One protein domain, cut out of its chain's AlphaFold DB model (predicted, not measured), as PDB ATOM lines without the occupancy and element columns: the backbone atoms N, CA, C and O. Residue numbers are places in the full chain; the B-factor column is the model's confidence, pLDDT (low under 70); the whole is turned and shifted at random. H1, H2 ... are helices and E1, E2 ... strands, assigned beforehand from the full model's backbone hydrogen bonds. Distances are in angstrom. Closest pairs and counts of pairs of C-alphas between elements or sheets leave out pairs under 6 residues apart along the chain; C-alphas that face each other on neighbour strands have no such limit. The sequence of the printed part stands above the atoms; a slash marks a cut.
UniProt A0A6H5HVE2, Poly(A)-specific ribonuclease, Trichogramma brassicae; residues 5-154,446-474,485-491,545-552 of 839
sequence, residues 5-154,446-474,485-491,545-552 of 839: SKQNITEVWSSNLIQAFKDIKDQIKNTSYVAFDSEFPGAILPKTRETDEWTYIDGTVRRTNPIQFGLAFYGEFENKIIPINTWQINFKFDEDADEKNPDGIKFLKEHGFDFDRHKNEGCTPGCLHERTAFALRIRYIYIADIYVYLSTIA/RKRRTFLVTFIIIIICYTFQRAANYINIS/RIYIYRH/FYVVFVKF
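What this domain is: This is residues 5 to 154, 446 to 474, 485 to 491 and 545 to 552 of the 839 residues of the protein "Poly(A)-specific ribonuclease" of Trichogramma brassicae (UniProt A0A6H5HVE2). A twisted sheet of six strands has helix H1 packed over one face at its E1 and E4 side, while the short helices H2, H3 and H4 lie beyond the end of the sheet where E2 and E4 finish. Two long helices, H5 and H6, start near each other and spread as a narrow V, with residues 137 to 154 of H5 and 464 to 473 of H6 sticking out from the body. The printed part has 194 residues, with six named helices and six named strands in the order E1 H1 E2 H2 E3 E4 H3 H4 H5 H6 E5 E6; the class is mixed, helices and strands. The sheet is mixed, in the order E1 E4 E3 E2 E6 E5. The whole is compact, with a radius of gyration of the C-alphas of 19.0 A and spans of 60 by 45 by 35 A.

Where its parts are: E1, residues 7 to 12, begins at C-alpha 7 (14.146, -21.349, 4.241). H1 is residues 17 to 27, 15.1 A long, and E2 is residues 33 to 39, 20.7 A. H2, residues 53 to 61, precedes E3, residues 68 to 74, and E4, residues 84 to 90. H3 is residues 102 to 110 and H4 residues 115 to 121. H5, residues 125 to 154, is 43.3 A long and ends at C-alpha 154 (30.632, -59.998, 19.587). H6, residues 446 to 473, is 39.9 A long, with a kink of 28 degrees near residue 453. E5 is residues 486 to 488, and E6, residues 548 to 551, ends at C-alpha 551 (12.953, -41.054, 6.840).

How they stand to each other: Edge strand E1 is parallel to E4, with N 10 and O 86 at 2.8 A. E3 and E4 form an antiparallel hairpin, with N 71 and O 87 at 2.9 A. E3 and E2 are antiparallel, with N 70 and O 37 at 2.8 A. E6 is staggered: it pairs with E2 over residues 550 to 551, with no N and O within hydrogen-bond range, and with edge strand E5 over 548 to 550, where N 549 and O 487 are 3.3 A apart. E1, H1 and E2 form a split strand-helix-strand unit, two strands running the same way with E4 and E3 between them, and its crossover is right-handed. H1 is on the sheet in a two-layer arrangement, a helix on one face, at a height over the sheet of 10.0 A; it lies over E1 and E4. H4 only grazes the sheet; the closest C-alphas of E4 and H4, Asn 90 and His 118, are 6.6 A apart. H5 is close to H1 but not clearly touching, the closest C-alphas being Lys 25 and Ala 135 at 6.9 A. H5 and H6 are near each other, with 9 pairs of C-alphas within 10 A. H2 is close to H6 but not clearly touching, with the C-alphas of Val 61 and Arg 449 closest at 7.8 A. H3 is not on the sheet; it is close to H4 but not clearly touching, with the C-alphas of Lys 109 and Phe 115 closest at 7.8 A. Every O i to N i+4 pair is within hydrogen-bond range in H1, H2, H3 and H4, against 25 of 26 in H5 and 21 of 24 in H6.

The domain as a whole: The C-alphas of Lys 106 and Ala 154, the two farthest apart, are 61.1 A apart. Three cuts leave gaps between C-alphas of 46.3 A from 154 to 446, 16.1 A from 474 to 485 and 8.5 A from 491 to 545. Of the links printed whole, E2 to H2 and E4 to H3 are long. The mean pLDDT of the printed part is 73.9; residues 5 to 7, 81, 132 to 149, 446 to 474, 485 to 491 and 545 to 552 are under 70.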
ATOM      1  N   SER A   5      12.002 -16.573   6.148       59.53
ATOM      2  CA  SER A   5      13.312 -16.233   6.733       59.53
ATOM      3  C   SER A   5      14.107 -17.410   7.333       59.53
ATOM      4  O   SER A   5      15.246 -17.225   7.758       59.53
ATOM      5  N   LYS A   6      13.538 -18.624   7.383       61.69
ATOM      6  CA  LYS A   6      14.205 -19.877   7.802       61.69
ATOM      7  C   LYS A   6      14.263 -20.932   6.685       61.69
ATOM      8  O   LYS A   6      14.505 -22.109   6.969       61.69
ATOM      9  N   GLN A   7      14.026 -20.522   5.439       69.62
ATOM     10  CA  GLN A   7      14.146 -21.349   4.241       69.62
ATOM     11  C   GLN A   7      15.199 -20.723   3.320       69.62
ATOM     12  O   GLN A   7      15.044 -19.585   2.891       69.62
ATOM     13  N   ASN A   8      16.279 -21.448   3.031       85.00
ATOM     14  CA  ASN A   8      17.344 -20.971   2.147       85.00
ATOM     15  C   ASN A   8      17.394 -21.850   0.893       85.00
ATOM     16  O   ASN A   8      17.629 -23.055   1.006       85.00
ATOM     17  N   ILE A   9      17.171 -21.253  -0.280       91.75
ATOM     18  CA  ILE A   9      17.313 -21.911  -1.582       91.75
ATOM     19  C   ILE A   9      18.654 -21.480  -2.175       91.75
ATOM     20  O   ILE A   9      18.867 -20.319  -2.509       91.75
ATOM     21  N   THR A  10      19.581 -22.429  -2.265       94.69
ATOM     22  CA  THR A  10      20.923 -22.228  -2.814       94.69
ATOM     23  C   THR A  10      20.971 -22.750  -4.245       94.69
ATOM     24  O   THR A  10      20.946 -23.964  -4.463       94.69
ATOM     25  N   GLU A  11      21.097 -21.841  -5.211       96.00
ATOM     26  CA  GLU A  11      21.333 -22.179  -6.617       96.00
ATOM     27  C   GLU A  11      22.713 -22.820  -6.803       96.00
ATOM     28  O   GLU A  11      23.736 -22.249  -6.412       96.00
ATOM     29  N   VAL A  12      22.761 -24.001  -7.421       96.94
ATOM     30  CA  VAL A  12      23.990 -24.782  -7.607       96.94
ATOM     31  C   VAL A  12      24.323 -24.931  -9.090       96.94
ATOM     32  O   VAL A  12      23.744 -25.741  -9.816       96.94
ATOM     33  N   TRP A  13      25.329 -24.168  -9.502       97.62
ATOM     34  CA  TRP A  13      25.906 -24.108 -10.842       97.62
ATOM     35  C   TRP A  13      27.278 -24.797 -10.882       97.62
ATOM     36  O   TRP A  13      27.819 -25.214  -9.854       97.62
ATOM     37  N   SER A  14      27.878 -24.941 -12.068       96.38
ATOM     38  CA  SER A  14      29.147 -25.682 -12.212       96.38
ATOM     39  C   SER A  14      30.302 -25.110 -11.372       96.38
ATOM     40  O   SER A  14      31.165 -25.876 -10.934       96.38
ATOM     41  N   SER A  15      30.281 -23.803 -11.095       96.38
ATOM     42  CA  SER A  15      31.240 -23.068 -10.260       96.38
ATOM     43  C   SER A  15      31.161 -23.422  -8.765       96.38
ATOM     44  O   SER A  15      32.180 -23.767  -8.164       96.38
ATOM     45  N   ASN A  16      29.972 -23.386  -8.152       96.44
ATOM     46  CA  ASN A  16      29.788 -23.618  -6.711       96.44
ATOM     47  C   ASN A  16      29.408 -25.068  -6.347       96.44
ATOM     48  O   ASN A  16      29.401 -25.408  -5.162       96.44
ATOM     49  N   LEU A  17      29.197 -25.959  -7.331       94.44
ATOM     50  CA  LEU A  17      28.902 -27.392  -7.144       94.44
ATOM     51  C   LEU A  17      29.844 -28.100  -6.154       94.44
ATOM     52  O   LEU A  17      29.425 -29.021  -5.456       94.44
ATOM     53  N   ILE A  18      31.116 -27.696  -6.082       91.81
ATOM     54  CA  ILE A  18      32.077 -28.273  -5.127       91.81
ATOM     55  C   ILE A  18      31.720 -27.897  -3.686       91.81
ATOM     56  O   ILE A  18      31.768 -28.763  -2.813       91.81
ATOM     57  N   GLN A  19      31.372 -26.632  -3.445       93.56
ATOM     58  CA  GLN A  19      31.063 -26.122  -2.114       93.56
ATOM     59  C   GLN A  19      29.704 -26.637  -1.643       93.56
ATOM     60  O   GLN A  19      29.655 -27.292  -0.605       93.56
ATOM     61  N   ALA A  20      28.668 -26.534  -2.483       93.94
ATOM     62  CA  ALA A  20      27.346 -27.092  -2.198       93.94
ATOM     63  C   ALA A  20      27.406 -28.580  -1.795       93.94
ATOM     64  O   ALA A  20      26.689 -29.014  -0.899       93.94
ATOM     65  N   PHE A  21      28.310 -29.375  -2.384       91.88
ATOM     66  CA  PHE A  21      28.500 -30.778  -1.990       91.88
ATOM     67  C   PHE A  21      29.241 -31.007  -0.665       91.88
ATOM     68  O   PHE A  21      29.097 -32.090  -0.087       91.88
ATOM     69  N   LYS A  22      30.003 -30.032  -0.158       91.50
ATOM     70  CA  LYS A  22      30.484 -30.033   1.234       91.50
ATOM     71  C   LYS A  22      29.326 -29.700   2.178       91.50
ATOM     72  O   LYS A  22      29.074 -30.458   3.110       91.50
ATOM     73  N   ASP A  23      28.571 -28.651   1.865       91.94
ATOM     74  CA  ASP A  23      27.480 -28.146   2.705       91.94
ATOM     75  C   ASP A  23      26.363 -29.201   2.859       91.94
ATOM     76  O   ASP A  23      25.979 -29.558   3.974       91.94
ATOM     77  N   ILE A  24      25.938 -29.821   1.748       92.00
ATOM     78  CA  ILE A  24      25.001 -30.959   1.723       92.00
ATOM     79  C   ILE A  24      25.524 -32.135   2.561       92.00
ATOM     80  O   ILE A  24      24.767 -32.739   3.322       92.00
ATOM     81  N   LYS A  25      26.814 -32.487   2.443       90.38
ATOM     82  CA  LYS A  25      27.438 -33.600   3.191       90.38
ATOM     83  C   LYS A  25      27.382 -33.367   4.704       90.38
ATOM     84  O   LYS A  25      27.265 -34.342   5.454       90.38
ATOM     85  N   ASP A  26      27.431 -32.112   5.139       88.88
ATOM     86  CA  ASP A  26      27.376 -31.742   6.548       88.88
ATOM     87  C   ASP A  26      25.933 -31.589   7.059       88.88
ATOM     88  O   ASP A  26      25.615 -32.178   8.094       88.88
ATOM     89  N   GLN A  27      25.021 -30.980   6.292       87.44
ATOM     90  CA  GLN A  27      23.570 -30.978   6.567       87.44
ATOM     91  C   GLN A  27      23.029 -32.410   6.763       87.44
ATOM     92  O   GLN A  27      22.337 -32.707   7.742       87.44
ATOM     93  N   ILE A  28      23.446 -33.341   5.892       89.56
ATOM     94  CA  ILE A  28      23.101 -34.775   5.911       89.56
ATOM     95  C   ILE A  28      23.436 -35.483   7.239       89.56
ATOM     96  O   ILE A  28      22.892 -36.562   7.510       89.56
ATOM     97  N   LYS A  29      24.322 -34.930   8.081       86.00
ATOM     98  CA  LYS A  29      24.629 -35.473   9.419       86.00
ATOM     99  C   LYS A  29      23.466 -35.294  10.400       86.00
ATOM    100  O   LYS A  29      23.287 -36.154  11.267       86.00
ATOM    101  N   ASN A  30      22.700 -34.215  10.255       84.94
ATOM    102  CA  ASN A  30      21.736 -33.749  11.252       84.94
ATOM    103  C   ASN A  30      20.281 -33.903  10.778       84.94
ATOM    104  O   ASN A  30      19.395 -34.137  11.594       84.94
ATOM    105  N   THR A  31      20.022 -33.854   9.468       83.75
ATOM    106  CA  THR A  31      18.663 -33.974   8.917       83.75
ATOM    107  C   THR A  31      18.169 -35.419   8.841       83.75
ATOM    108  O   THR A  31      18.862 -36.307   8.340       83.75
ATOM    109  N   SER A  32      16.934 -35.645   9.297       86.69
ATOM    110  CA  SER A  32      16.273 -36.961   9.316       86.69
ATOM    111  C   SER A  32      15.485 -37.275   8.040       86.69
ATOM    112  O   SER A  32      15.113 -38.430   7.829       86.69
ATOM    113  N   TYR A  33      15.221 -36.274   7.199       87.44
ATOM    114  CA  TYR A  33      14.452 -36.397   5.967       87.44
ATOM    115  C   TYR A  33      15.116 -35.626   4.828       87.44
ATOM    116  O   TYR A  33      15.731 -34.580   5.036       87.44
ATOM    117  N   VAL A  34      14.932 -36.139   3.616       91.00
ATOM    118  CA  VAL A  34      15.221 -35.431   2.367       91.00
ATOM    119  C   VAL A  34      13.958 -35.502   1.519       91.00
ATOM    120  O   VAL A  34      13.413 -36.597   1.344       91.00
ATOM    121  N   ALA A  35      13.501 -34.352   1.037       91.88
ATOM    122  CA  ALA A  35      12.564 -34.239  -0.073       91.88
ATOM    123  C   ALA A  35      13.355 -33.827  -1.323       91.88
ATOM    124  O   ALA A  35      14.396 -33.173  -1.220       91.88
ATOM    125  N   PHE A  36      12.889 -34.234  -2.498       95.25
ATOM    126  CA  PHE A  36      13.531 -33.910  -3.767       95.25
ATOM    127  C   PHE A  36      12.482 -33.642  -4.842       95.25
ATOM    128  O   PHE A  36      11.373 -34.168  -4.751       95.25
ATOM    129  N   ASP A  37      12.868 -32.872  -5.855       95.19
ATOM    130  CA  ASP A  37      12.086 -32.666  -7.076       95.19
ATOM    131  C   ASP A  37      13.021 -32.502  -8.288       95.19
ATOM    132  O   ASP A  37      14.231 -32.319  -8.116       95.19
ATOM    133  N   SER A  38      12.513 -32.619  -9.515       94.19
ATOM    134  CA  SER A  38      13.352 -32.627 -10.723       94.19
ATOM    135  C   SER A  38      12.645 -32.126 -11.976       94.19
ATOM    136  O   SER A  38      11.724 -32.788 -12.460       94.19
ATOM    137  N   GLU A  39      13.173 -31.064 -12.583       96.06
ATOM    138  CA  GLU A  39      12.663 -30.556 -13.857       96.06
ATOM    139  C   GLU A  39      13.314 -31.229 -15.063       96.06
ATOM    140  O   GLU A  39      14.527 -31.469 -15.127       96.06
ATOM    141  N   PHE A  40      12.474 -31.504 -16.055       94.75
ATOM    142  CA  PHE A  40      12.805 -32.153 -17.319       94.75
ATOM    143  C   PHE A  40      12.095 -31.421 -18.466       94.75
ATOM    144  O   PHE A  40      11.045 -30.823 -18.246       94.75
ATOM    145  N   PRO A  41      12.590 -31.514 -19.715       94.69
ATOM    146  CA  PRO A  41      12.003 -30.849 -20.882       94.69
ATOM    147  C   PRO A  41      10.722 -31.553 -21.382       94.69
ATOM    148  O   PRO A  41      10.615 -31.901 -22.559       94.69
ATOM    149  N   GLY A  42       9.772 -31.822 -20.486       90.38
ATOM    150  CA  GLY A  42       8.531 -32.552 -20.745       90.38
ATOM    151  C   GLY A  42       8.715 -34.009 -21.197       90.38
ATOM    152  O   GLY A  42       9.807 -34.585 -21.178       90.38
ATOM    153  N   ALA A  43       7.606 -34.624 -21.618       88.31
ATOM    154  CA  ALA A  43       7.604 -35.956 -22.215       88.31
ATOM    155  C   ALA A  43       7.729 -35.882 -23.745       88.31
ATOM    156  O   ALA A  43       7.031 -35.102 -24.389       88.31
ATOM    157  N   ILE A  44       8.614 -36.705 -24.321       89.06
ATOM    158  CA  ILE A  44       9.020 -36.654 -25.746       89.06
ATOM    159  C   ILE A  44       8.731 -37.948 -26.524       89.06
ATOM    160  O   ILE A  44       9.223 -38.153 -27.637       89.06
ATOM    161  N   LEU A  45       7.965 -38.851 -25.916       86.81
ATOM    162  CA  LEU A  45       7.343 -39.993 -26.579       86.81
ATOM    163  C   LEU A  45       5.822 -39.780 -26.586       86.81
ATOM    164  O   LEU A  45       5.299 -39.217 -25.626       86.81
ATOM    165  N   PRO A  46       5.092 -40.233 -27.617       82.75
ATOM    166  CA  PRO A  46       3.635 -40.241 -27.587       82.75
ATOM    167  C   PRO A  46       3.129 -41.347 -26.647       82.75
ATOM    168  O   PRO A  46       3.558 -42.498 -26.746       82.75
ATOM    169  N   LYS A  47       2.186 -41.028 -25.752       81.19
ATOM    170  CA  LYS A  47       1.537 -42.030 -24.889       81.19
ATOM    171  C   LYS A  47       0.410 -42.730 -25.654       81.19
ATOM    172  O   LYS A  47      -0.717 -42.240 -25.684       81.19
ATOM    173  N   THR A  48       0.700 -43.866 -26.288       86.06
ATOM    174  CA  THR A  48      -0.357 -44.721 -26.861       86.06
ATOM    175  C   THR A  48      -1.119 -45.450 -25.749       86.06
ATOM    176  O   THR A  48      -0.595 -45.630 -24.651       86.06
ATOM    177  N   ARG A  49      -2.347 -45.917 -26.025       82.50
ATOM    178  CA  ARG A  49      -3.123 -46.753 -25.081       82.50
ATOM    179  C   ARG A  49      -2.456 -48.097 -24.752       82.50
ATOM    180  O   ARG A  49      -2.789 -48.702 -23.742       82.50
ATOM    181  N   GLU A  50      -1.556 -48.551 -25.616       86.31
ATOM    182  CA  GLU A  50      -0.851 -49.834 -25.524       86.31
ATOM    183  C   GLU A  50       0.478 -49.724 -24.764       86.31
ATOM    184  O   GLU A  50       1.003 -50.732 -24.293       86.31
ATOM    185  N   THR A  51       1.032 -48.513 -24.643       84.31
ATOM    186  CA  THR A  51       2.294 -48.279 -23.933       84.31
ATOM    187  C   THR A  51       2.020 -48.150 -22.439       84.31
ATOM    188  O   THR A  51       1.361 -47.205 -22.003       84.31
ATOM    189  N   ASP A  52       2.551 -49.077 -21.642       91.19
ATOM    190  CA  ASP A  52       2.471 -48.984 -20.188       91.19
ATOM    191  C   ASP A  52       3.250 -47.770 -19.648       91.19
ATOM    192  O   ASP A  52       4.198 -47.268 -20.262       91.19
ATOM    193  N   GLU A  53       2.851 -47.283 -18.471       89.38
ATOM    194  CA  GLU A  53       3.395 -46.038 -17.922       89.38
ATOM    195  C   GLU A  53       4.889 -46.128 -17.591       89.38
ATOM    196  O   GLU A  53       5.597 -45.127 -17.705       89.38
ATOM    197  N   TRP A  54       5.399 -47.316 -17.248       91.44
ATOM    198  CA  TRP A  54       6.825 -47.503 -16.990       91.44
ATOM    199  C   TRP A  54       7.637 -47.442 -18.287       91.44
ATOM    200  O   TRP A  54       8.621 -46.706 -18.341       91.44
ATOM    201  N   THR A  55       7.219 -48.139 -19.347       89.56
ATOM    202  CA  THR A  55       7.873 -48.076 -20.667       89.56
ATOM    203  C   THR A  55       7.863 -46.652 -21.232       89.56
ATOM    204  O   THR A  55       8.868 -46.194 -21.782       89.56
ATOM    205  N   TYR A  56       6.765 -45.916 -21.037       89.81
ATOM    206  CA  TYR A  56       6.640 -44.505 -21.410       89.81
ATOM    207  C   TYR A  56       7.631 -43.593 -20.657       89.81
ATOM    208  O   TYR A  56       8.336 -42.788 -21.280       89.81
ATOM    209  N   ILE A  57       7.727 -43.739 -19.329       91.25
ATOM    210  CA  ILE A  57       8.632 -42.946 -18.478       91.25
ATOM    211  C   ILE A  57      10.099 -43.314 -18.745       91.25
ATOM    212  O   ILE A  57      10.909 -42.429 -19.014       91.25
ATOM    213  N   ASP A  58      10.453 -44.601 -18.733       92.19
ATOM    214  CA  ASP A  58      11.819 -45.087 -18.975       92.19
ATOM    215  C   ASP A  58      12.316 -44.700 -20.379       92.19
ATOM    216  O   ASP A  58      13.442 -44.219 -20.532       92.19
ATOM    217  N   GLY A  59      11.460 -44.815 -21.399       92.31
ATOM    218  CA  GLY A  59      11.762 -44.368 -22.758       92.31
ATOM    219  C   GLY A  59      11.999 -42.856 -22.860       92.31
ATOM    220  O   GLY A  59      12.932 -42.429 -23.543       92.31
ATOM    221  N   THR A  60      11.209 -42.052 -22.142       92.12
ATOM    222  CA  THR A  60      11.349 -40.588 -22.076       92.12
ATOM    223  C   THR A  60      12.640 -40.182 -21.359       92.12
ATOM    224  O   THR A  60      13.484 -39.505 -21.946       92.12
ATOM    225  N   VAL A  61      12.857 -40.665 -20.131       92.25
ATOM    226  CA  VAL A  61      14.020 -40.335 -19.278       92.25
ATOM    227  C   VAL A  61      15.348 -40.826 -19.883       92.25
ATOM    228  O   VAL A  61      16.413 -40.263 -19.628       92.25
ATOM    229  N   ARG A  62      15.326 -41.850 -20.748       91.12
ATOM    230  CA  ARG A  62      16.505 -42.264 -21.537       91.12
ATOM    231  C   ARG A  62      16.826 -41.349 -22.720       91.12
ATOM    232  O   ARG A  62      17.931 -41.458 -23.266       91.12
ATOM    233  N   ARG A  63      15.906 -40.479 -23.133       92.94
ATOM    234  CA  ARG A  63      16.050 -39.587 -24.293       92.94
ATOM    235  C   ARG A  63      16.245 -38.115 -23.910       92.94
ATOM    236  O   ARG A  63      17.063 -37.453 -24.547       92.94
ATOM    237  N   THR A  64      15.621 -37.634 -22.841       93.62
ATOM    238  CA  THR A  64      15.843 -36.282 -22.298       93.62
ATOM    239  C   THR A  64      17.146 -36.180 -21.484       93.62
ATOM    240  O   THR A  64      17.811 -37.181 -21.197       93.62
ATOM    241  N   ASN A  65      17.541 -34.955 -21.127       93.38
ATOM    242  CA  ASN A  65      18.423 -34.671 -19.988       93.38
ATOM    243  C   ASN A  65      17.581 -33.967 -18.902       93.38
ATOM    244  O   ASN A  65      16.618 -33.292 -19.266       93.38
ATOM    245  N   PRO A  66      17.907 -34.103 -17.603       94.75
ATOM    246  CA  PRO A  66      17.331 -33.237 -16.576       94.75
ATOM    247  C   PRO A  66      17.832 -31.800 -16.754       94.75
ATOM    248  O   PRO A  66      18.970 -31.595 -17.182       94.75
ATOM    249  N   ILE A  67      16.994 -30.831 -16.395       96.62
ATOM    250  CA  ILE A  67      17.314 -29.396 -16.376       96.62
ATOM    251  C   ILE A  67      17.688 -28.982 -14.949       96.62
ATOM    252  O   ILE A  67      18.722 -28.347 -14.745       96.62
ATOM    253  N   GLN A  68      16.920 -29.439 -13.955       96.44
ATOM    254  CA  GLN A  68      17.089 -29.078 -12.545       96.44
ATOM    255  C   GLN A  68      16.898 -30.287 -11.619       96.44
ATOM    256  O   GLN A  68      16.173 -31.226 -11.949       96.44
ATOM    257  N   PHE A  69      17.524 -30.266 -10.442       95.38
ATOM    258  CA  PHE A  69      17.262 -31.219  -9.359       95.38
ATOM    259  C   PHE A  69      17.320 -30.525  -7.995       95.38
ATOM    260  O   PHE A  69      18.394 -30.144  -7.530       95.38
ATOM    261  N   GLY A  70      16.156 -30.358  -7.370       95.31
ATOM    262  CA  GLY A  70      16.006 -29.775  -6.041       95.31
ATOM    263  C   GLY A  70      16.198 -30.815  -4.937       95.31
ATOM    264  O   GLY A  70      15.707 -31.939  -5.037       95.31
ATOM    265  N   LEU A  71      16.892 -30.435  -3.864       94.50
ATOM    266  CA  LEU A  71      17.108 -31.250  -2.666       94.50
ATOM    267  C   LEU A  71      16.859 -30.417  -1.403       94.50
ATOM    268  O   LEU A  71      17.714 -29.622  -1.017       94.50
ATOM    269  N   ALA A  72      15.722 -30.632  -0.739       93.31
ATOM    270  CA  ALA A  72      15.351 -29.965   0.509       93.31
ATOM    271  C   ALA A  72      15.583 -30.894   1.712       93.31
ATOM    272  O   ALA A  72      15.032 -31.999   1.784       93.31
ATOM    273  N   PHE A  73      16.397 -30.455   2.674       89.94
ATOM    274  CA  PHE A  73      16.812 -31.274   3.817       89.94
ATOM    275  C   PHE A  73      16.158 -30.792   5.117       89.94
ATOM    276  O   PHE A  73      16.415 -29.678   5.570       89.94
ATOM    277  N   TYR A  74      15.362 -31.661   5.753       86.12
ATOM    278  CA  TYR A  74      14.600 -31.360   6.973       86.12
ATOM    279  C   TYR A  74      14.958 -32.306   8.130       86.12
ATOM    280  O   TYR A  74      15.209 -33.504   7.948       86.12
ATOM    281  N   GLY A  75      14.926 -31.800   9.361       81.56
ATOM    282  CA  GLY A  75      14.946 -32.640  10.552       81.56
ATOM    283  C   GLY A  75      14.956 -31.859  11.856       81.56
ATOM    284  O   GLY A  75      15.208 -30.657  11.886       81.56
ATOM    285  N   GLU A  76      14.733 -32.595  12.939       73.88
ATOM    286  CA  GLU A  76      15.019 -32.150  14.297       73.88
ATOM    287  C   GLU A  76      16.375 -32.714  14.746       73.88
ATOM    288  O   GLU A  76      16.682 -33.886  14.503       73.88
ATOM    289  N   PHE A  77      17.169 -31.893  15.430       71.06
ATOM    290  CA  PHE A  77      18.395 -32.296  16.120       71.06
ATOM    291  C   PHE A  77      18.386 -31.658  17.512       71.06
ATOM    292  O   PHE A  77      18.162 -30.457  17.628       71.06
ATOM    293  N   GLU A  78      18.562 -32.454  18.572       75.06
ATOM    294  CA  GLU A  78      18.497 -31.984  19.973       75.06
ATOM    295  C   GLU A  78      17.219 -31.168  20.289       75.06
ATOM    296  O   GLU A  78      17.263 -30.123  20.933       75.06
ATOM    297  N   ASN A  79      16.067 -31.638  19.789       70.19
ATOM    298  CA  ASN A  79      14.752 -30.973  19.833       70.19
ATOM    299  C   ASN A  79      14.676 -29.587  19.150       70.19
ATOM    300  O   ASN A  79      13.634 -28.937  19.206       70.19
ATOM    301  N   LYS A  80      15.730 -29.139  18.460       70.56
ATOM    302  CA  LYS A  80      15.724 -27.926  17.635       70.56
ATOM    303  C   LYS A  80      15.371 -28.291  16.195       70.56
ATOM    304  O   LYS A  80      15.957 -29.209  15.618       70.56
ATOM    305  N   ILE A  81      14.427 -27.560  15.605       69.06
ATOM    306  CA  ILE A  81      14.125 -27.661  14.172       69.06
ATOM    307  C   ILE A  81      15.289 -27.032  13.402       69.06
ATOM    308  O   ILE A  81      15.614 -25.862  13.609       69.06
ATOM    309  N   ILE A  82      15.917 -27.806  12.519       71.50
ATOM    310  CA  ILE A  82      16.978 -27.315  11.633       71.50
ATOM    311  C   ILE A  82      16.323 -26.450  10.537       71.50
ATOM    312  O   ILE A  82      15.291 -26.868  10.001       71.50
ATOM    313  N   PRO A  83      16.889 -25.282  10.169       74.50
ATOM    314  CA  PRO A  83      16.447 -24.523   8.998       74.50
ATOM    315  C   PRO A  83      16.363 -25.402   7.746       74.50
ATOM    316  O   PRO A  83      17.210 -26.278   7.532       74.50
ATOM    317  N   ILE A  84      15.341 -25.172   6.918       80.00
ATOM    318  CA  ILE A  84      15.182 -25.923   5.669       80.00
ATOM    319  C   ILE A  84      16.161 -25.332   4.661       80.00
ATOM    320  O   ILE A  84      15.914 -24.290   4.054       80.00
ATOM    321  N   ASN A  85      17.290 -26.018   4.518       89.12
ATOM    322  CA  ASN A  85      18.269 -25.741   3.483       89.12
ATOM    323  C   ASN A  85      17.910 -26.580   2.251       89.12
ATOM    324  O   ASN A  85      17.814 -27.814   2.327       89.12
ATOM    325  N   THR A  86      17.701 -25.890   1.137       93.75
ATOM    326  CA  THR A  86      17.338 -26.443  -0.163       93.75
ATOM    327  C   THR A  86      18.442 -26.118  -1.157       93.75
ATOM    328  O   THR A  86      18.840 -24.966  -1.286       93.75
ATOM    329  N   TRP A  87      18.927 -27.120  -1.886       96.00
ATOM    330  CA  TRP A  87      19.889 -26.925  -2.970       96.00
ATOM    331  C   TRP A  87      19.229 -27.220  -4.309       96.00
ATOM    332  O   TRP A  87      18.682 -28.307  -4.501       96.00
ATOM    333  N   GLN A  88      19.301 -26.262  -5.226       96.19
ATOM    334  CA  GLN A  88      18.712 -26.326  -6.557       96.19
ATOM    335  C   GLN A  88      19.827 -26.563  -7.581       96.19
ATOM    336  O   GLN A  88      20.589 -25.661  -7.912       96.19
ATOM    337  N   ILE A  89      20.007 -27.816  -8.010       97.00
ATOM    338  CA  ILE A  89      21.121 -28.206  -8.885       97.00
ATOM    339  C   ILE A  89      20.734 -28.007 -10.344       97.00
ATOM    340  O   ILE A  89      19.988 -28.807 -10.909       97.00
ATOM    341  N   ASN A  90      21.310 -26.976 -10.953       97.50
ATOM    342  CA  ASN A  90      21.028 -26.560 -12.319       97.50
ATOM    343  C   ASN A  90      22.002 -27.262 -13.266       97.50
ATOM    344  O   ASN A  90      23.222 -27.095 -13.174       97.50
ATOM    345  N   PHE A  91      21.481 -28.111 -14.152       97.38
ATOM    346  CA  PHE A  91      22.282 -28.928 -15.061       97.38
ATOM    347  C   PHE A  91      22.614 -28.208 -16.365       97.38
ATOM    348  O   PHE A  91      21.919 -27.285 -16.783       97.38
ATOM    349  N   LYS A  92      23.661 -28.689 -17.049       97.44
ATOM    350  CA  LYS A  92      23.944 -28.296 -18.430       97.44
ATOM    351  C   LYS A  92      22.887 -28.888 -19.355       97.44
ATOM    352  O   LYS A  92      22.887 -30.102 -19.580       97.44
ATOM    353  N   PHE A  93      22.040 -28.022 -19.889       97.19
ATOM    354  CA  PHE A  93      21.018 -28.327 -20.881       97.19
ATOM    355  C   PHE A  93      21.195 -27.364 -22.054       97.19
ATOM    356  O   PHE A  93      21.381 -26.174 -21.833       97.19
ATOM    357  N   ASP A  94      21.175 -27.869 -23.285       96.69
ATOM    358  CA  ASP A  94      21.304 -27.051 -24.493       96.69
ATOM    359  C   ASP A  94      20.026 -27.201 -25.318       96.69
ATOM    360  O   ASP A  94      19.772 -28.263 -25.888       96.69
ATOM    361  N   GLU A  95      19.207 -26.150 -25.356       94.94
ATOM    362  CA  GLU A  95      17.907 -26.173 -26.026       94.94
ATOM    363  C   GLU A  95      18.003 -26.520 -27.522       94.94
ATOM    364  O   GLU A  95      17.069 -27.121 -28.060       94.94
ATOM    365  N   ASP A  96      19.109 -26.197 -28.193       94.88
ATOM    366  CA  ASP A  96      19.281 -26.457 -29.628       94.88
ATOM    367  C   ASP A  96      19.740 -27.895 -29.910       94.88
ATOM    368  O   ASP A  96      19.495 -28.435 -30.990       94.88
ATOM    369  N   ALA A  97      20.420 -28.523 -28.944       95.00
ATOM    370  CA  ALA A  97      21.134 -29.786 -29.137       95.00
ATOM    371  C   ALA A  97      20.554 -30.986 -28.362       95.00
ATOM    372  O   ALA A  97      20.854 -32.136 -28.711       95.00
ATOM    373  N   ASP A  98      19.750 -30.760 -27.319       95.56
ATOM    374  CA  ASP A  98      19.110 -31.816 -26.531       95.56
ATOM    375  C   ASP A  98      17.646 -32.083 -26.920       95.56
ATOM    376  O   ASP A  98      16.896 -31.230 -27.388       95.56
ATOM    377  N   GLU A  99      17.231 -33.336 -26.726       95.12
ATOM    378  CA  GLU A  99      15.896 -33.816 -27.084       95.12
ATOM    379  C   GLU A  99      14.862 -33.284 -26.076       95.12
ATOM    380  O   GLU A  99      14.917 -33.632 -24.891       95.12
ATOM    381  N   LYS A 100      13.922 -32.462 -26.560       95.25
ATOM    382  CA  LYS A 100      12.992 -31.656 -25.753       95.25
ATOM    383  C   LYS A 100      11.546 -31.750 -26.253       95.25
ATOM    384  O   LYS A 100      11.322 -31.992 -27.438       95.25
ATOM    385  N   ASN A 101      10.569 -31.536 -25.373       94.88
ATOM    386  CA  ASN A 101       9.194 -31.220 -25.756       94.88
ATOM    387  C   ASN A 101       9.079 -29.685 -25.870       94.88
ATOM    388  O   ASN A 101       9.351 -29.014 -24.872       94.88
ATOM    389  N   PRO A 102       8.700 -29.116 -27.033       94.38
ATOM    390  CA  PRO A 102       8.550 -27.669 -27.197       94.38
ATOM    391  C   PRO A 102       7.608 -27.024 -26.174       94.38
ATOM    392  O   PRO A 102       7.959 -25.992 -25.610       94.38
ATOM    393  N   ASP A 103       6.476 -27.663 -25.866       94.62
ATOM    394  CA  ASP A 103       5.488 -27.155 -24.905       94.62
ATOM    395  C   ASP A 103       6.069 -27.125 -23.484       94.62
ATOM    396  O   ASP A 103       5.879 -26.164 -22.743       94.62
ATOM    397  N   GLY A 104       6.845 -28.156 -23.124       93.50
ATOM    398  CA  GLY A 104       7.540 -28.235 -21.837       93.50
ATOM    399  C   GLY A 104       8.643 -27.183 -21.687       93.50
ATOM    400  O   GLY A 104       8.795 -26.606 -20.616       93.50
ATOM    401  N   ILE A 105       9.386 -26.886 -22.759       95.56
ATOM    402  CA  ILE A 105      10.376 -25.797 -22.753       95.56
ATOM    403  C   ILE A 105       9.694 -24.427 -22.689       95.56
ATOM    404  O   ILE A 105      10.148 -23.571 -21.935       95.56
ATOM    405  N   LYS A 106       8.594 -24.219 -23.426       95.69
ATOM    406  CA  LYS A 106       7.806 -22.977 -23.372       95.69
ATOM    407  C   LYS A 106       7.279 -22.722 -21.957       95.69
ATOM    408  O   LYS A 106       7.514 -21.646 -21.422       95.69
ATOM    409  N   PHE A 107       6.687 -23.739 -21.331       95.50
ATOM    410  CA  PHE A 107       6.234 -23.686 -19.941       95.50
ATOM    411  C   PHE A 107       7.371 -23.313 -18.974       95.50
ATOM    412  O   PHE A 107       7.202 -22.420 -18.149       95.50
ATOM    413  N   LEU A 108       8.551 -23.933 -19.093       95.88
ATOM    414  CA  LEU A 108       9.694 -23.605 -18.229       95.88
ATOM    415  C   LEU A 108      10.223 -22.179 -18.472       95.88
ATOM    416  O   LEU A 108      10.538 -21.481 -17.510       95.88
ATOM    417  N   LYS A 109      10.256 -21.695 -19.722       95.19
ATOM    418  CA  LYS A 109      10.594 -20.291 -20.036       95.19
ATOM    419  C   LYS A 109       9.613 -19.308 -19.391       95.19
ATOM    420  O   LYS A 109      10.042 -18.318 -18.809       95.19
ATOM    421  N   GLU A 110       8.317 -19.612 -19.431       96.44
ATOM    422  CA  GLU A 110       7.263 -18.824 -18.773       96.44
ATOM    423  C   GLU A 110       7.401 -18.805 -17.238       96.44
ATOM    424  O   GLU A 110       6.953 -17.859 -16.598       96.44
ATOM    425  N   HIS A 111       8.081 -19.800 -16.655       94.62
ATOM    426  CA  HIS A 111       8.416 -19.877 -15.228       94.62
ATOM    427  C   HIS A 111       9.850 -19.400 -14.907       94.62
ATOM    428  O   HIS A 111      10.361 -19.669 -13.822       94.62
ATOM    429  N   GLY A 112      10.504 -18.676 -15.825       92.62
ATOM    430  CA  GLY A 112      11.778 -17.993 -15.569       92.62
ATOM    431  C   GLY A 112      13.048 -18.836 -15.744       92.62
ATOM    432  O   GLY A 112      14.104 -18.434 -15.258       92.62
ATOM    433  N   PHE A 113      12.988 -19.982 -16.429       94.19
ATOM    434  CA  PHE A 113      14.189 -20.782 -16.704       94.19
ATOM    435  C   PHE A 113      15.116 -20.113 -17.730       94.19
ATOM    436  O   PHE A 113      14.815 -20.053 -18.924       94.19
ATOM    437  N   ASP A 114      16.289 -19.681 -17.264       95.81
ATOM    438  CA  ASP A 114      17.375 -19.150 -18.091       95.81
ATOM    439  C   ASP A 114      18.131 -20.288 -18.803       95.81
ATOM    440  O   ASP A 114      19.096 -20.877 -18.297       95.81
ATOM    441  N   PHE A 115      17.654 -20.629 -20.000       96.75
ATOM    442  CA  PHE A 115      18.223 -21.704 -20.812       96.75
ATOM    443  C   PHE A 115      19.635 -21.405 -21.331       96.75
ATOM    444  O   PHE A 115      20.408 -22.351 -21.493       96.75
ATOM    445  N   ASP A 116      20.019 -20.141 -21.519       97.25
ATOM    446  CA  ASP A 116      21.382 -19.777 -21.919       97.25
ATOM    447  C   ASP A 116      22.367 -19.943 -20.757       97.25
ATOM    448  O   ASP A 116      23.486 -20.438 -20.935       97.25
ATOM    449  N   ARG A 117      21.938 -19.656 -19.528       97.69
ATOM    450  CA  ARG A 117      22.720 -19.953 -18.328       97.69
ATOM    451  C   ARG A 117      22.803 -21.449 -18.038       97.69
ATOM    452  O   ARG A 117      23.892 -21.940 -17.733       97.69
ATOM    453  N   HIS A 118      21.727 -22.216 -18.236       97.69
ATOM    454  CA  HIS A 118      21.810 -23.686 -18.258       97.69
ATOM    455  C   HIS A 118      22.803 -24.178 -19.321       97.69
ATOM    456  O   HIS A 118      23.646 -25.032 -19.031       97.69
ATOM    457  N   LYS A 119      22.772 -23.607 -20.527       97.38
ATOM    458  CA  LYS A 119      23.681 -23.948 -21.626       97.38
ATOM    459  C   LYS A 119      25.131 -23.615 -21.304       97.38
ATOM    460  O   LYS A 119      26.002 -24.409 -21.658       97.38
ATOM    461  N   ASN A 120      25.415 -22.533 -20.581       97.31
ATOM    462  CA  ASN A 120      26.775 -22.074 -20.286       97.31
ATOM    463  C   ASN A 120      27.310 -22.549 -18.921       97.31
ATOM    464  O   ASN A 120      28.254 -23.344 -18.888       97.31
ATOM    465  N   GLU A 121      26.685 -22.130 -17.818       97.31
ATOM    466  CA  GLU A 121      27.108 -22.381 -16.428       97.31
ATOM    467  C   GLU A 121      26.640 -23.729 -15.853       97.31
ATOM    468  O   GLU A 121      27.128 -24.151 -14.800       97.31
ATOM    469  N   GLY A 122      25.682 -24.409 -16.487       96.94
ATOM    470  CA  GLY A 122      25.043 -25.599 -15.920       96.94
ATOM    471  C   GLY A 122      25.998 -26.743 -15.530       96.94
ATOM    472  O   GLY A 122      26.973 -27.071 -16.216       96.94
ATOM    473  N   CYS A 123      25.691 -27.422 -14.422       95.81
ATOM    474  CA  CYS A 123      26.404 -28.606 -13.950       95.81
ATOM    475  C   CYS A 123      26.330 -29.735 -14.988       95.81
ATOM    476  O   CYS A 123      25.246 -30.239 -15.282       95.81
ATOM    477  N   THR A 124      27.455 -30.239 -15.512       91.75
ATOM    478  CA  THR A 124      27.359 -31.458 -16.336       91.75
ATOM    479  C   THR A 124      26.911 -32.630 -15.448       91.75
ATOM    480  O   THR A 124      27.507 -32.836 -14.382       91.75
ATOM    481  N   PRO A 125      25.923 -33.457 -15.853       80.81
ATOM    482  CA  PRO A 125      25.450 -34.552 -15.006       80.81
ATOM    483  C   PRO A 125      26.563 -35.518 -14.568       80.81
ATOM    484  O   PRO A 125      26.487 -36.091 -13.485       80.81
ATOM    485  N   GLY A 126      27.632 -35.675 -15.361       81.56
ATOM    486  CA  GLY A 126      28.795 -36.494 -14.995       81.56
ATOM    487  C   GLY A 126      29.496 -36.031 -13.712       81.56
ATOM    488  O   GLY A 126      29.799 -36.861 -12.859       81.56
ATOM    489  N   CYS A 127      29.664 -34.717 -13.529       76.19
ATOM    490  CA  CYS A 127      30.274 -34.145 -12.325       76.19
ATOM    491  C   CYS A 127      29.449 -34.443 -11.063       76.19
ATOM    492  O   CYS A 127      30.021 -34.688  -9.998       76.19
ATOM    493  N   LEU A 128      28.115 -34.486 -11.185       74.44
ATOM    494  CA  LEU A 128      27.232 -34.869 -10.082       74.44
ATOM    495  C   LEU A 128      27.411 -36.346  -9.698       74.44
ATOM    496  O   LEU A 128      27.489 -36.659  -8.510       74.44
ATOM    497  N   HIS A 129      27.516 -37.257 -10.676       71.25
ATOM    498  CA  HIS A 129      27.682 -38.695 -10.416       71.25
ATOM    499  C   HIS A 129      28.963 -38.989  -9.625       71.25
ATOM    500  O   HIS A 129      28.934 -39.762  -8.671       71.25
ATOM    501  N   GLU A 130      30.084 -38.371  -9.995       70.94
ATOM    502  CA  GLU A 130      31.380 -38.620  -9.350       70.94
ATOM    503  C   GLU A 130      31.390 -38.120  -7.893       70.94
ATOM    504  O   GLU A 130      31.853 -38.830  -6.996       70.94
ATOM    505  N   ARG A 131      30.785 -36.952  -7.628       71.44
ATOM    506  CA  ARG A 131      30.716 -36.340  -6.288       71.44
ATOM    507  C   ARG A 131      29.682 -37.012  -5.374       71.44
ATOM    508  O   ARG A 131      30.004 -37.334  -4.228       71.44
ATOM    509  N   THR A 132      28.483 -37.321  -5.878       63.88
ATOM    510  CA  THR A 132      27.462 -38.084  -5.123       63.88
ATOM    511  C   THR A 132      27.935 -39.499  -4.790       63.88
ATOM    512  O   THR A 132      27.803 -39.935  -3.645       63.88
ATOM    513  N   ALA A 133      28.549 -40.212  -5.743       61.34
ATOM    514  CA  ALA A 133      29.071 -41.557  -5.508       61.34
ATOM    515  C   ALA A 133      30.203 -41.572  -4.470       61.34
ATOM    516  O   ALA A 133      30.290 -42.521  -3.691       61.34
ATOM    517  N   PHE A 134      31.040 -40.529  -4.419       49.84
ATOM    518  CA  PHE A 134      32.064 -40.362  -3.387       49.84
ATOM    519  C   PHE A 134      31.441 -40.145  -1.997       49.84
ATOM    520  O   PHE A 134      31.727 -40.907  -1.071       49.84
ATOM    521  N   ALA A 135      30.515 -39.187  -1.863       53.16
ATOM    522  CA  ALA A 135      29.828 -38.900  -0.600       53.16
ATOM    523  C   ALA A 135      29.058 -40.120  -0.047       53.16
ATOM    524  O   ALA A 135      29.145 -40.434   1.144       53.16
ATOM    525  N   LEU A 136      28.358 -40.861  -0.914       50.97
ATOM    526  CA  LEU A 136      27.622 -42.069  -0.528       50.97
ATOM    527  C   LEU A 136      28.550 -43.255  -0.218       50.97
ATOM    528  O   LEU A 136      28.277 -44.002   0.727       50.97
ATOM    529  N   ARG A 137      29.675 -43.417  -0.937       52.88
ATOM    530  CA  ARG A 137      30.686 -44.442  -0.613       52.88
ATOM    531  C   ARG A 137      31.268 -44.256   0.778       52.88
ATOM    532  O   ARG A 137      31.404 -45.250   1.483       52.88
ATOM    533  N   ILE A 138      31.562 -43.020   1.186       46.34
ATOM    534  CA  ILE A 138      32.079 -42.733   2.530       46.34
ATOM    535  C   ILE A 138      31.109 -43.272   3.593       46.34
ATOM    536  O   ILE A 138      31.521 -44.053   4.449       46.34
ATOM    537  N   ARG A 139      29.804 -42.965   3.496       47.84
ATOM    538  CA  ARG A 139      28.798 -43.516   4.429       47.84
ATOM    539  C   ARG A 139      28.734 -45.048   4.405       47.84
ATOM    540  O   ARG A 139      28.582 -45.655   5.462       47.84
ATOM    541  N   TYR A 140      28.862 -45.674   3.234       42.97
ATOM    542  CA  TYR A 140      28.817 -47.136   3.115       42.97
ATOM    543  C   TYR A 140      30.045 -47.819   3.744       42.97
ATOM    544  O   TYR A 140      29.891 -48.846   4.400       42.97
ATOM    545  N   ILE A 141      31.236 -47.227   3.595       49.56
ATOM    546  CA  ILE A 141      32.485 -47.691   4.221       49.56
ATOM    547  C   ILE A 141      32.371 -47.591   5.747       49.56
ATOM    548  O   ILE A 141      32.451 -48.616   6.418       49.56
ATOM    549  N   TYR A 142      32.035 -46.414   6.293       43.28
ATOM    550  CA  TYR A 142      31.871 -46.238   7.745       43.28
ATOM    551  C   TYR A 142      30.849 -47.213   8.359       43.28
ATOM    552  O   TYR A 142      31.084 -47.747   9.441       43.28
ATOM    553  N   ILE A 143      29.724 -47.487   7.685       55.34
ATOM    554  CA  ILE A 143      28.725 -48.454   8.175       55.34
ATOM    555  C   ILE A 143      29.259 -49.896   8.115       55.34
ATOM    556  O   ILE A 143      29.020 -50.667   9.047       55.34
ATOM    557  N   ALA A 144      29.985 -50.267   7.056       42.22
ATOM    558  CA  ALA A 144      30.589 -51.590   6.926       42.22
ATOM    559  C   ALA A 144      31.678 -51.829   7.985       42.22
ATOM    560  O   ALA A 144      31.649 -52.858   8.660       42.22
ATOM    561  N   ASP A 145      32.571 -50.862   8.198       43.41
ATOM    562  CA  ASP A 145      33.665 -50.965   9.168       43.41
ATOM    563  C   ASP A 145      33.138 -51.028  10.609       43.41
ATOM    564  O   ASP A 145      33.584 -51.864  11.396       43.41
ATOM    565  N   ILE A 146      32.105 -50.241  10.944       64.12
ATOM    566  CA  ILE A 146      31.397 -50.349  12.231       64.12
ATOM    567  C   ILE A 146      30.767 -51.743  12.398       64.12
ATOM    568  O   ILE A 146      30.830 -52.318  13.486       64.12
ATOM    569  N   TYR A 147      30.188 -52.326  11.343       63.00
ATOM    570  CA  TYR A 147      29.602 -53.669  11.406       63.00
ATOM    571  C   TYR A 147      30.666 -54.769  11.583       63.00
ATOM    572  O   TYR A 147      30.482 -55.682  12.393       63.00
ATOM    573  N   VAL A 148      31.808 -54.668  10.892       68.94
ATOM    574  CA  VAL A 148      32.967 -55.566  11.064       68.94
ATOM    575  C   VAL A 148      33.551 -55.443  12.476       68.94
ATOM    576  O   VAL A 148      33.812 -56.454  13.128       68.94
ATOM    577  N   TYR A 149      33.683 -54.225  13.003       62.09
ATOM    578  CA  TYR A 149      34.169 -53.974  14.361       62.09
ATOM    579  C   TYR A 149      33.229 -54.553  15.433       62.09
ATOM    580  O   TYR A 149      33.664 -55.288  16.323       62.09
ATOM    581  N   LEU A 150      31.920 -54.300  15.321       71.25
ATOM    582  CA  LEU A 150      30.923 -54.802  16.273       71.25
ATOM    583  C   LEU A 150      30.767 -56.328  16.225       71.25
ATOM    584  O   LEU A 150      30.662 -56.957  17.280       71.25
ATOM    585  N   SER A 151      30.786 -56.936  15.035       70.06
ATOM    586  CA  SER A 151      30.757 -58.400  14.898       70.06
ATOM    587  C   SER A 151      32.029 -59.049  15.451       70.06
ATOM    588  O   SER A 151      31.927 -60.035  16.178       70.06
ATOM    589  N   THR A 152      33.202 -58.439  15.250       74.00
ATOM    590  CA  THR A 152      34.466 -58.879  15.872       74.00
ATOM    591  C   THR A 152      34.390 -58.838  17.405       74.00
ATOM    592  O   THR A 152      34.721 -59.823  18.067       74.00
ATOM    593  N   ILE A 153      33.877 -57.748  17.992       76.38
ATOM    594  CA  ILE A 153      33.674 -57.639  19.450       76.38
ATOM    595  C   ILE A 153      32.686 -58.699  19.961       76.38
ATOM    596  O   ILE A 153      32.924 -59.301  21.011       76.38
ATOM    597  N   ALA A 154      31.594 -58.956  19.233       73.00
ATOM    598  CA  ALA A 154      30.632 -59.998  19.587       73.00
ATOM    599  C   ALA A 154      31.275 -61.397  19.568       73.00
ATOM    600  O   ALA A 154      31.098 -62.162  20.518       73.00
ATOM    601  N   ARG A 446      23.828 -43.585 -24.106       41.28
ATOM    602  CA  ARG A 446      23.122 -44.735 -23.495       41.28
ATOM    603  C   ARG A 446      23.873 -45.341 -22.297       41.28
ATOM    604  O   ARG A 446      23.227 -45.697 -21.308       41.28
ATOM    605  N   LYS A 447      25.220 -45.387 -22.325       36.03
ATOM    606  CA  LYS A 447      26.064 -45.752 -21.160       36.03
ATOM    607  C   LYS A 447      26.057 -44.712 -20.029       36.03
ATOM    608  O   LYS A 447      26.485 -45.068 -18.942       36.03
ATOM    609  N   ARG A 448      25.599 -43.470 -20.239       45.44
ATOM    610  CA  ARG A 448      25.406 -42.487 -19.154       45.44
ATOM    611  C   ARG A 448      23.987 -42.552 -18.587       45.44
ATOM    612  O   ARG A 448      23.822 -42.802 -17.401       45.44
ATOM    613  N   ARG A 449      22.954 -42.443 -19.430       50.53
ATOM    614  CA  ARG A 449      21.552 -42.351 -18.965       50.53
ATOM    615  C   ARG A 449      21.010 -43.619 -18.289       50.53
ATOM    616  O   ARG A 449      20.179 -43.527 -17.394       50.53
ATOM    617  N   THR A 450      21.545 -44.800 -18.612       37.81
ATOM    618  CA  THR A 450      21.202 -46.045 -17.886       37.81
ATOM    619  C   THR A 450      21.589 -45.984 -16.398       37.81
ATOM    620  O   THR A 450      20.982 -46.682 -15.586       37.81
ATOM    621  N   PHE A 451      22.545 -45.133 -16.005       45.31
ATOM    622  CA  PHE A 451      22.984 -45.025 -14.613       45.31
ATOM    623  C   PHE A 451      22.092 -44.137 -13.741       45.31
ATOM    624  O   PHE A 451      22.040 -44.395 -12.546       45.31
ATOM    625  N   LEU A 452      21.310 -43.205 -14.300       40.72
ATOM    626  CA  LEU A 452      20.302 -42.463 -13.524       40.72
ATOM    627  C   LEU A 452      19.166 -43.399 -13.074       40.72
ATOM    628  O   LEU A 452      18.828 -43.458 -11.894       40.72
ATOM    629  N   VAL A 453      18.675 -44.239 -13.991       40.38
ATOM    630  CA  VAL A 453      17.738 -45.330 -13.665       40.38
ATOM    631  C   VAL A 453      18.375 -46.314 -12.671       40.38
ATOM    632  O   VAL A 453      17.722 -46.761 -11.735       40.38
ATOM    633  N   THR A 454      19.677 -46.602 -12.807       37.44
ATOM    634  CA  THR A 454      20.410 -47.455 -11.849       37.44
ATOM    635  C   THR A 454      20.562 -46.800 -10.468       37.44
ATOM    636  O   THR A 454      20.523 -47.507  -9.470       37.44
ATOM    637  N   PHE A 455      20.697 -45.476 -10.374       41.06
ATOM    638  CA  PHE A 455      20.766 -44.722  -9.116       41.06
ATOM    639  C   PHE A 455      19.430 -44.782  -8.364       41.06
ATOM    640  O   PHE A 455      19.406 -45.142  -7.188       41.06
ATOM    641  N   ILE A 456      18.317 -44.563  -9.073       45.16
ATOM    642  CA  ILE A 456      16.956 -44.742  -8.544       45.16
ATOM    643  C   ILE A 456      16.745 -46.197  -8.089       45.16
ATOM    644  O   ILE A 456      16.321 -46.437  -6.959       45.16
ATOM    645  N   ILE A 457      17.129 -47.183  -8.910       41.62
ATOM    646  CA  ILE A 457      17.063 -48.608  -8.543       41.62
ATOM    647  C   ILE A 457      17.956 -48.929  -7.335       41.62
ATOM    648  O   ILE A 457      17.533 -49.697  -6.483       41.62
ATOM    649  N   ILE A 458      19.147 -48.341  -7.190       44.16
ATOM    650  CA  ILE A 458      20.011 -48.553  -6.014       44.16
ATOM    651  C   ILE A 458      19.367 -47.983  -4.745       44.16
ATOM    652  O   ILE A 458      19.414 -48.643  -3.708       44.16
ATOM    653  N   ILE A 459      18.720 -46.816  -4.815       42.56
ATOM    654  CA  ILE A 459      17.969 -46.239  -3.688       42.56
ATOM    655  C   ILE A 459      16.793 -47.152  -3.302       42.56
ATOM    656  O   ILE A 459      16.626 -47.475  -2.125       42.56
ATOM    657  N   ILE A 460      16.029 -47.648  -4.282       41.28
ATOM    658  CA  ILE A 460      14.903 -48.571  -4.059       41.28
ATOM    659  C   ILE A 460      15.392 -49.930  -3.522       41.28
ATOM    660  O   ILE A 460      14.866 -50.441  -2.536       41.28
ATOM    661  N   CYS A 461      16.441 -50.517  -4.096       39.62
ATOM    662  CA  CYS A 461      17.032 -51.755  -3.592       39.62
ATOM    663  C   CYS A 461      17.607 -51.577  -2.180       39.62
ATOM    664  O   CYS A 461      17.497 -52.493  -1.371       39.62
ATOM    665  N   TYR A 462      18.161 -50.410  -1.837       39.56
ATOM    666  CA  TYR A 462      18.627 -50.112  -0.482       39.56
ATOM    667  C   TYR A 462      17.471 -50.068   0.535       39.56
ATOM    668  O   TYR A 462      17.609 -50.625   1.629       39.56
ATOM    669  N   THR A 463      16.308 -49.494   0.187       37.56
ATOM    670  CA  THR A 463      15.129 -49.531   1.074       37.56
ATOM    671  C   THR A 463      14.560 -50.948   1.208       37.56
ATOM    672  O   THR A 463      14.343 -51.402   2.335       37.56
ATOM    673  N   PHE A 464      14.425 -51.700   0.108       37.16
ATOM    674  CA  PHE A 464      13.978 -53.102   0.137       37.16
ATOM    675  C   PHE A 464      14.935 -54.026   0.911       37.16
ATOM    676  O   PHE A 464      14.481 -54.838   1.720       37.16
ATOM    677  N   GLN A 465      16.254 -53.886   0.739       38.31
ATOM    678  CA  GLN A 465      17.246 -54.693   1.459       38.31
ATOM    679  C   GLN A 465      17.236 -54.378   2.965       38.31
ATOM    680  O   GLN A 465      17.341 -55.300   3.780       38.31
ATOM    681  N   ARG A 466      17.048 -53.106   3.366       38.62
ATOM    682  CA  ARG A 466      16.837 -52.758   4.785       38.62
ATOM    683  C   ARG A 466      15.548 -53.373   5.329       38.62
ATOM    684  O   ARG A 466      15.595 -53.917   6.428       38.62
ATOM    685  N   ALA A 467      14.442 -53.339   4.582       35.31
ATOM    686  CA  ALA A 467      13.170 -53.933   5.005       35.31
ATOM    687  C   ALA A 467      13.270 -55.459   5.197       35.31
ATOM    688  O   ALA A 467      12.898 -55.972   6.253       35.31
ATOM    689  N   ALA A 468      13.851 -56.178   4.231       36.09
ATOM    690  CA  ALA A 468      14.055 -57.626   4.310       36.09
ATOM    691  C   ALA A 468      14.963 -58.031   5.489       36.09
ATOM    692  O   ALA A 468      14.650 -58.968   6.228       36.09
ATOM    693  N   ASN A 469      16.051 -57.289   5.722       39.22
ATOM    694  CA  ASN A 469      16.937 -57.534   6.863       39.22
ATOM    695  C   ASN A 469      16.261 -57.211   8.210       39.22
ATOM    696  O   ASN A 469      16.511 -57.910   9.190       39.22
ATOM    697  N   TYR A 470      15.369 -56.212   8.265       33.78
ATOM    698  CA  TYR A 470      14.576 -55.908   9.464       33.78
ATOM    699  C   TYR A 470      13.671 -57.084   9.860       33.78
ATOM    700  O   TYR A 470      13.664 -57.485  11.021       33.78
ATOM    701  N   ILE A 471      12.971 -57.676   8.884       38.84
ATOM    702  CA  ILE A 471      12.020 -58.786   9.090       38.84
ATOM    703  C   ILE A 471      12.711 -60.042   9.648       38.84
ATOM    704  O   ILE A 471      12.144 -60.735  10.497       38.84
ATOM    705  N   ASN A 472      13.947 -60.326   9.222       35.47
ATOM    706  CA  ASN A 472      14.721 -61.450   9.757       35.47
ATOM    707  C   ASN A 472      15.247 -61.198  11.181       35.47
ATOM    708  O   ASN A 472      15.305 -62.137  11.971       35.47
ATOM    709  N   ILE A 473      15.588 -59.955  11.539       40.00
ATOM    710  CA  ILE A 473      16.066 -59.612  12.891       40.00
ATOM    711  C   ILE A 473      14.899 -59.531  13.892       40.00
ATOM    712  O   ILE A 473      15.045 -59.937  15.042       40.00
ATOM    713  N   SER A 474      13.704 -59.100  13.472       34.03
ATOM    714  CA  SER A 474      12.522 -59.042  14.350       34.03
ATOM    715  C   SER A 474      11.968 -60.410  14.778       34.03
ATOM    716  O   SER A 474      11.061 -60.461  15.601       34.03
ATOM    717  N   ARG A 485       8.630 -46.207   7.539       32.44
ATOM    718  CA  ARG A 485       7.552 -45.801   6.633       32.44
ATOM    719  C   ARG A 485       8.122 -44.918   5.526       32.44
ATOM    720  O   ARG A 485       8.751 -43.903   5.821       32.44
ATOM    721  N   ILE A 486       7.882 -45.306   4.277       31.72
ATOM    722  CA  ILE A 486       8.000 -44.419   3.117       31.72
ATOM    723  C   ILE A 486       6.629 -43.768   2.954       31.72
ATOM    724  O   ILE A 486       5.625 -44.477   2.896       31.72
ATOM    725  N   TYR A 487       6.590 -42.440   2.906       34.94
ATOM    726  CA  TYR A 487       5.360 -41.690   2.686       34.94
ATOM    727  C   TYR A 487       5.366 -41.147   1.255       34.94
ATOM    728  O   TYR A 487       6.196 -40.307   0.912       34.94
ATOM    729  N   ILE A 488       4.449 -41.661   0.434       30.84
ATOM    730  CA  ILE A 488       4.135 -41.138  -0.898       30.84
ATOM    731  C   ILE A 488       2.777 -40.457  -0.765       30.84
ATOM    732  O   ILE A 488       1.760 -41.136  -0.631       30.84
ATOM    733  N   TYR A 489       2.767 -39.127  -0.748       26.73
ATOM    734  CA  TYR A 489       1.525 -38.363  -0.739       26.73
ATOM    735  C   TYR A 489       1.048 -38.161  -2.177       26.73
ATOM    736  O   TYR A 489       1.803 -37.704  -3.029       26.73
ATOM    737  N   ARG A 490      -0.217 -38.498  -2.440       24.91
ATOM    738  CA  ARG A 490      -0.902 -38.185  -3.696       24.91
ATOM    739  C   ARG A 490      -2.006 -37.184  -3.384       24.91
ATOM    740  O   ARG A 490      -3.058 -37.585  -2.893       24.91
ATOM    741  N   HIS A 491      -1.779 -35.907  -3.677       23.59
ATOM    742  CA  HIS A 491      -2.879 -34.947  -3.707       23.59
ATOM    743  C   HIS A 491      -3.778 -35.275  -4.902       23.59
ATOM    744  O   HIS A 491      -3.359 -35.197  -6.054       23.59
ATOM    745  N   PHE A 545       2.953 -33.480  -9.219       27.41
ATOM    746  CA  PHE A 545       4.061 -33.330  -8.277       27.41
ATOM    747  C   PHE A 545       4.172 -34.565  -7.364       27.41
ATOM    748  O   PHE A 545       3.204 -34.958  -6.709       27.41
ATOM    749  N   TYR A 546       5.359 -35.175  -7.301       30.11
ATOM    750  CA  TYR A 546       5.624 -36.402  -6.538       30.11
ATOM    751  C   TYR A 546       6.548 -36.139  -5.340       30.11
ATOM    752  O   TYR A 546       7.723 -36.504  -5.345       30.11
ATOM    753  N   VAL A 547       6.008 -35.559  -4.265       31.11
ATOM    754  CA  VAL A 547       6.787 -35.322  -3.036       31.11
ATOM    755  C   VAL A 547       7.015 -36.640  -2.281       31.11
ATOM    756  O   VAL A 547       6.099 -37.204  -1.673       31.11
ATOM    757  N   VAL A 548       8.255 -37.139  -2.307       34.31
ATOM    758  CA  VAL A 548       8.668 -38.389  -1.644       34.31
ATOM    759  C   VAL A 548       9.480 -38.093  -0.383       34.31
ATOM    760  O   VAL A 548      10.610 -37.615  -0.460       34.31
ATOM    761  N   PHE A 549       8.949 -38.456   0.789       32.88
ATOM    762  CA  PHE A 549       9.655 -38.297   2.066       32.88
ATOM    763  C   PHE A 549      10.379 -39.583   2.488       32.88
ATOM    764  O   PHE A 549       9.751 -40.598   2.810       32.88
ATOM    765  N   VAL A 550      11.715 -39.530   2.560       37.31
ATOM    766  CA  VAL A 550      12.559 -40.651   3.017       37.31
ATOM    767  C   VAL A 550      13.055 -40.408   4.445       37.31
ATOM    768  O   VAL A 550      13.920 -39.562   4.663       37.31
ATOM    769  N   LYS A 551      12.544 -41.168   5.426       36.41
ATOM    770  CA  LYS A 551      12.953 -41.054   6.840       36.41
ATOM    771  C   LYS A 551      14.194 -41.890   7.171       36.41
ATOM    772  O   LYS A 551      14.174 -43.117   7.071       36.41
ATOM    773  N   PHE A 552      15.229 -41.239   7.692       36.56
ATOM    774  CA  PHE A 552      16.423 -41.865   8.260       36.56
ATOM    775  C   PHE A 552      16.375 -41.812   9.792       36.56
ATOM    776  O   PHE A 552      16.566 -40.763  10.396       36.56
TER     777      PHE A 552